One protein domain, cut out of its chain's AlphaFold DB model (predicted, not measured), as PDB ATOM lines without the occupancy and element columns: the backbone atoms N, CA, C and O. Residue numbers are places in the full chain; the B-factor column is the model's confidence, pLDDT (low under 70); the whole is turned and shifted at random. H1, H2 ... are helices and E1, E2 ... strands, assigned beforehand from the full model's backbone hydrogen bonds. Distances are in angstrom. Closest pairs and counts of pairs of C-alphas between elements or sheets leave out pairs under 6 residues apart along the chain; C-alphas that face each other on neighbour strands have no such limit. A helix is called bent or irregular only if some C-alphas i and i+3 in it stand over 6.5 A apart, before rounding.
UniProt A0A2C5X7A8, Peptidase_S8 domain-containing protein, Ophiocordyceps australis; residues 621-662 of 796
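What this domain is: This is residues 621 to 662 of the 796 residues of the protein "Peptidase_S8 domain-containing protein" of Ophiocordyceps australis (UniProt A0A2C5X7A8). A two-stranded antiparallel ribbon, E1 and E2, has the short, irregular helix H1 over one of its faces, while helix H2 follows straight on from E1 beyond the end of the ribbon. A long loop, residues 644 to 657, leads back from H2 to E2. The printed part has 42 residues, with two named helices and two named strands in the order H1, E1, H2, E2; the class is mixed, helices and strands. It is compact, with a radius of gyration of the C-alphas of 10.4 A, yet elongated in outline, spanning 29 by 18 by 15 A.

How they stand to each other: H1, residues 621 to 626, comes closest to E1, residues 633 to 635, at the C-alphas of Val 624 and Tyr 633, 7.7 A apart. E1 and E2, residues 658 to 662, are antiparallel neighbours at 169 degrees. Across them N 634 and O 659 are within hydrogen-bond range at 2.8 A, as are N 659 and O 634 at 2.9 A. The closest C-alphas of H1 and E2 are those of Gly 621 and Thr 658, 5.5 A apart. H2, residues 636 to 643, comes closest to E2 at the C-alphas of Lys 636 and Thr 658, 6.5 A apart. H1 and H2 are apart. In H2 every O i to N i+4 pair is within hydrogen-bond range; in H1 0 of 2 are, against 2 of 3 O i to N i+3 pairs.

Where its parts are: H1 begins at C-alpha 621 (-88.573, 184.978, -46.584) and measures 10.0 A; it is irregular, C-alphas 622 and 625 being 7.1 A apart. E1 measures 6.9 A and H2 10.6 A. E2 measures 13.2 A and ends at C-alpha 662 (-75.650, 177.870, -50.323).

The domain as a whole: The C-alphas farthest apart, those of Gly 645 and Met 662, are 30.2 A apart. The printed part has no cut. The link from H2 to E2 is long, 14 residues. The mean pLDDT of the printed part is 79.6; residues 629 to 630 and 646 to 649 are under 70.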
ATOM      1  N   GLY A 621     -88.785 184.257 -47.843       86.69
ATOM      2  CA  GLY A 621     -88.573 184.978 -46.584       86.69
ATOM      3  C   GLY A 621     -89.167 184.283 -45.358       86.69
ATOM      4  O   GLY A 621     -88.522 184.243 -44.316       86.69
ATOM      5  N   HIS A 622     -90.338 183.657 -45.498       86.94
ATOM      6  CA  HIS A 622     -90.980 182.901 -44.419       86.94
ATOM      7  C   HIS A 622     -90.236 181.600 -44.051       86.94
ATOM      8  O   HIS A 622     -90.473 181.050 -42.980       86.94
ATOM      9  N   LEU A 623     -89.325 181.117 -44.907       88.94
ATOM     10  CA  LEU A 623     -88.480 179.944 -44.647       88.94
ATOM     11  C   LEU A 623     -87.103 180.311 -44.087       88.94
ATOM     12  O   LEU A 623     -86.316 179.419 -43.792       88.94
ATOM     13  N   VAL A 624     -86.784 181.599 -43.916       85.50
ATOM     14  CA  VAL A 624     -85.527 182.030 -43.274       85.50
ATOM     15  C   VAL A 624     -85.327 181.395 -41.890       85.50
ATOM     16  O   VAL A 624     -84.218 180.940 -41.633       85.50
ATOM     17  N   PRO A 625     -86.347 181.279 -41.012       83.94
ATOM     18  CA  PRO A 625     -86.179 180.613 -39.718       83.94
ATOM     19  C   PRO A 625     -85.842 179.117 -39.807       83.94
ATOM     20  O   PRO A 625     -85.391 178.551 -38.819       83.94
ATOM     21  N   LYS A 626     -86.081 178.473 -40.960       82.31
ATOM     22  CA  LYS A 626     -85.755 177.057 -41.194       82.31
ATOM     23  C   LYS A 626     -84.344 176.847 -41.759       82.31
ATOM     24  O   LYS A 626     -83.950 175.703 -41.966       82.31
ATOM     25  N   LEU A 627     -83.609 177.918 -42.067       78.56
ATOM     26  CA  LEU A 627     -82.214 177.810 -42.492       78.56
ATOM     27  C   LEU A 627     -81.349 177.325 -41.325       78.56
ATOM     28  O   LEU A 627     -81.587 177.701 -40.177       78.56
ATOM     29  N   ALA A 628     -80.331 176.518 -41.627       72.69
ATOM     30  CA  ALA A 628     -79.327 176.149 -40.638       72.69
ATOM     31  C   ALA A 628     -78.603 177.404 -40.117       72.69
ATOM     32  O   ALA A 628     -78.470 178.403 -40.831       72.69
ATOM     33  N   SER A 629     -78.172 177.372 -38.854       68.62
ATOM     34  CA  SER A 629     -77.642 178.538 -38.128       68.62
ATOM     35  C   SER A 629     -76.398 179.165 -38.761       68.62
ATOM     36  O   SER A 629     -76.098 180.332 -38.526       68.62
ATOM     37  N   ASP A 630     -75.676 178.390 -39.554       64.81
ATOM     38  CA  ASP A 630     -74.439 178.741 -40.238       64.81
ATOM     39  C   ASP A 630     -74.652 179.180 -41.699       64.81
ATOM     40  O   ASP A 630     -73.736 179.706 -42.338       64.81
ATOM     41  N   VAL A 631     -75.872 179.049 -42.230       72.44
ATOM     42  CA  VAL A 631     -76.212 179.546 -43.565       72.44
ATOM     43  C   VAL A 631     -76.357 181.063 -43.532       72.44
ATOM     44  O   VAL A 631     -77.257 181.639 -42.916       72.44
ATOM     45  N   PHE A 632     -75.490 181.738 -44.283       78.00
ATOM     46  CA  PHE A 632     -75.575 183.181 -44.442       78.00
ATOM     47  C   PHE A 632     -76.808 183.573 -45.267       78.00
ATOM     48  O   PHE A 632     -76.954 183.169 -46.424       78.00
ATOM     49  N   TYR A 633     -77.647 184.453 -44.718       83.19
ATOM     50  CA  TYR A 633     -78.764 185.055 -45.439       83.19
ATOM     51  C   TYR A 633     -78.782 186.579 -45.305       83.19
ATOM     52  O   TYR A 633     -78.221 187.173 -44.385       83.19
ATOM     53  N   ARG A 634     -79.454 187.230 -46.254       83.38
ATOM     54  CA  ARG A 634     -79.600 188.683 -46.321       83.38
ATOM     55  C   ARG A 634     -81.044 189.057 -46.623       83.38
ATOM     56  O   ARG A 634     -81.597 188.631 -47.635       83.38
ATOM     57  N   CYS A 635     -81.636 189.920 -45.798       85.50
ATOM     58  CA  CYS A 635     -82.962 190.492 -46.035       85.50
ATOM     59  C   CYS A 635     -82.850 191.986 -46.364       85.50
ATOM     60  O   CYS A 635     -82.574 192.810 -45.495       85.50
ATOM     61  N   LYS A 636     -83.115 192.370 -47.620       84.31
ATOM     62  CA  LYS A 636     -83.066 193.787 -48.032       84.31
ATOM     63  C   LYS A 636     -84.159 194.633 -47.374       84.31
ATOM     64  O   LYS A 636     -84.005 195.848 -47.283       84.31
ATOM     65  N   THR A 637     -85.272 194.021 -46.969       83.31
ATOM     66  CA  THR A 637     -86.349 194.718 -46.252       83.31
ATOM     67  C   THR A 637     -85.880 195.097 -44.851       83.31
ATOM     68  O   THR A 637     -85.935 196.274 -44.504       83.31
ATOM     69  N   ARG A 638     -85.293 194.141 -44.122       82.12
ATOM     70  CA  ARG A 638     -84.666 194.359 -42.815       82.12
ATOM     71  C   ARG A 638     -83.615 195.467 -42.851       82.12
ATOM     72  O   ARG A 638     -83.713 196.427 -42.103       82.12
ATOM     73  N   GLU A 639     -82.675 195.402 -43.795       83.69
ATOM     74  CA  GLU A 639     -81.621 196.422 -43.928       83.69
ATOM     75  C   GLU A 639     -82.170 197.832 -44.180       83.69
ATOM     76  O   GLU A 639     -81.560 198.829 -43.795       83.69
ATOM     77  N   ARG A 640     -83.309 197.946 -44.873       82.31
ATOM     78  CA  ARG A 640     -83.976 199.237 -45.100       82.31
ATOM     79  C   ARG A 640     -84.663 199.750 -43.841       82.31
ATOM     80  O   ARG A 640     -84.699 200.962 -43.650       82.31
ATOM     81  N   GLU A 641     -85.226 198.866 -43.026       80.75
ATOM     82  CA  GLU A 641     -85.860 199.214 -41.750       80.75
ATOM     83  C   GLU A 641     -84.820 199.641 -40.709       80.75
ATOM     84  O   GLU A 641     -84.977 200.701 -40.103       80.75
ATOM     85  N   GLU A 642     -83.709 198.907 -40.608       80.38
ATOM     86  CA  GLU A 642     -82.568 199.237 -39.741       80.38
ATOM     87  C   GLU A 642     -81.966 200.604 -40.109       80.38
ATOM     88  O   GLU A 642     -81.773 201.457 -39.244       80.38
ATOM     89  N   LYS A 643     -81.773 200.885 -41.408       79.88
ATOM     90  CA  LYS A 643     -81.314 202.206 -41.891       79.88
ATOM     91  C   LYS A 643     -82.285 203.351 -41.605       79.88
ATOM     92  O   LYS A 643     -81.877 204.507 -41.623       79.88
ATOM     93  N   ARG A 644     -83.566 203.051 -41.383       80.62
ATOM     94  CA  ARG A 644     -84.604 204.031 -41.026       80.62
ATOM     95  C   ARG A 644     -84.738 204.219 -39.510       80.62
ATOM     96  O   ARG A 644     -85.699 204.844 -39.076       80.62
ATOM     97  N   GLY A 645     -83.814 203.672 -38.716       70.50
ATOM     98  CA  GLY A 645     -83.814 203.799 -37.257       70.50
ATOM     99  C   GLY A 645     -84.895 202.972 -36.558       70.50
ATOM    100  O   GLY A 645     -85.117 203.150 -35.365       70.50
ATOM    101  N   LYS A 646     -85.577 202.060 -37.267       63.53
ATOM    102  CA  LYS A 646     -86.532 201.136 -36.647       63.53
ATOM    103  C   LYS A 646     -85.761 199.955 -36.054       63.53
ATOM    104  O   LYS A 646     -85.466 198.992 -36.755       63.53
ATOM    105  N   GLN A 647     -85.425 200.032 -34.766       55.38
ATOM    106  CA  GLN A 647     -85.001 198.866 -33.983       55.38
ATOM    107  C   GLN A 647     -86.234 198.010 -33.681       55.38
ATOM    108  O   GLN A 647     -86.877 198.156 -32.647       55.38
ATOM    109  N   THR A 648     -86.611 197.141 -34.612       54.97
ATOM    110  CA  THR A 648     -87.672 196.155 -34.380       54.97
ATOM    111  C   THR A 648     -87.179 194.767 -34.744       54.97
ATOM    112  O   THR A 648     -86.395 194.614 -35.680       54.97
ATOM    113  N   ALA A 649     -87.673 193.762 -34.015       65.94
ATOM    114  CA  ALA A 649     -87.515 192.343 -34.308       65.94
ATOM    115  C   ALA A 649     -88.125 192.007 -35.686       65.94
ATOM    116  O   ALA A 649     -89.259 191.545 -35.787       65.94
ATOM    117  N   HIS A 650     -87.404 192.319 -36.767       77.62
ATOM    118  CA  HIS A 650     -87.846 192.050 -38.131       77.62
ATOM    119  C   HIS A 650     -87.892 190.541 -38.361       77.62
ATOM    120  O   HIS A 650     -86.852 189.887 -38.457       77.62
ATOM    121  N   VAL A 651     -89.100 190.006 -38.515       82.12
ATOM    122  CA  VAL A 651     -89.319 188.630 -38.960       82.12
ATOM    123  C   VAL A 651     -89.521 188.643 -40.473       82.12
ATOM    124  O   VAL A 651     -90.367 189.370 -40.995       82.12
ATOM    125  N   CYS A 652     -88.718 187.858 -41.193       83.44
ATOM    126  CA  CYS A 652     -88.820 187.783 -42.646       83.44
ATOM    127  C   CYS A 652     -90.174 187.173 -43.049       83.44
ATOM    128  O   CYS A 652     -90.540 186.096 -42.591       83.44
ATOM    129  N   SER A 653     -90.909 187.867 -43.920       86.25
ATOM    130  CA  SER A 653     -92.199 187.417 -44.462       86.25
ATOM    131  C   SER A 653     -92.079 187.038 -45.938       86.25
ATOM    132  O   SER A 653     -91.061 187.308 -46.577       86.25
ATOM    133  N   GLU A 654     -93.134 186.474 -46.525       83.31
ATOM    134  CA  GLU A 654     -93.221 186.177 -47.967       83.31
ATOM    135  C   GLU A 654     -92.960 187.397 -48.863       83.31
ATOM    136  O   GLU A 654     -92.429 187.273 -49.964       83.31
ATOM    137  N   LYS A 655     -93.260 188.603 -48.372       84.56
ATOM    138  CA  LYS A 655     -93.054 189.858 -49.109       84.56
ATOM    139  C   LYS A 655     -91.622 190.392 -48.994       84.56
ATOM    140  O   LYS A 655     -91.292 191.407 -49.613       84.56
ATOM    141  N   CYS A 656     -90.770 189.770 -48.180       85.00
ATOM    142  CA  CYS A 656     -89.395 190.214 -48.005       85.00
ATOM    143  C   CYS A 656     -88.525 189.825 -49.203       85.00
ATOM    144  O   CYS A 656     -88.669 188.760 -49.791       85.00
ATOM    145  N   ARG A 657     -87.581 190.708 -49.557       86.50
ATOM    146  CA  ARG A 657     -86.533 190.397 -50.539       86.50
ATOM    147  C   ARG A 657     -85.368 189.730 -49.829       86.50
ATOM    148  O   ARG A 657     -84.477 190.427 -49.329       86.50
ATOM    149  N   THR A 658     -85.409 188.408 -49.785       87.00
ATOM    150  CA  THR A 658     -84.461 187.565 -49.060       87.00
ATOM    151  C   THR A 658     -83.572 186.770 -50.007       87.00
ATOM    152  O   THR A 658     -83.992 186.342 -51.082       87.00
ATOM    153  N   TYR A 659     -82.317 186.610 -49.603       85.50
ATOM    154  CA  TYR A 659     -81.305 185.842 -50.319       85.50
ATOM    155  C   TYR A 659     -80.558 184.962 -49.325       85.50
ATOM    156  O   TYR A 659     -80.304 185.413 -48.208       85.50
ATOM    157  N   ALA A 660     -80.174 183.762 -49.739       85.69
ATOM    158  CA  ALA A 660     -79.317 182.856 -48.981       85.69
ATOM    159  C   ALA A 660     -78.071 182.522 -49.807       85.69
ATOM    160  O   ALA A 660     -78.118 182.572 -51.039       85.69
ATOM    161  N   ALA A 661     -76.960 182.219 -49.140       83.56
ATOM    162  CA  ALA A 661     -75.761 181.673 -49.764       83.56
ATOM    163  C   ALA A 661     -75.670 180.176 -49.454       83.56
ATOM    164  O   ALA A 661     -75.629 179.805 -48.286       83.56
ATOM    165  N   MET A 662     -75.658 179.328 -50.483       82.94
ATOM    166  CA  MET A 662     -75.650 177.870 -50.323       82.94
ATOM    167  C   MET A 662     -74.568 177.218 -51.187       82.94
ATOM    168  O   MET A 662     -74.133 177.793 -52.187       82.94
TER     169      MET A 662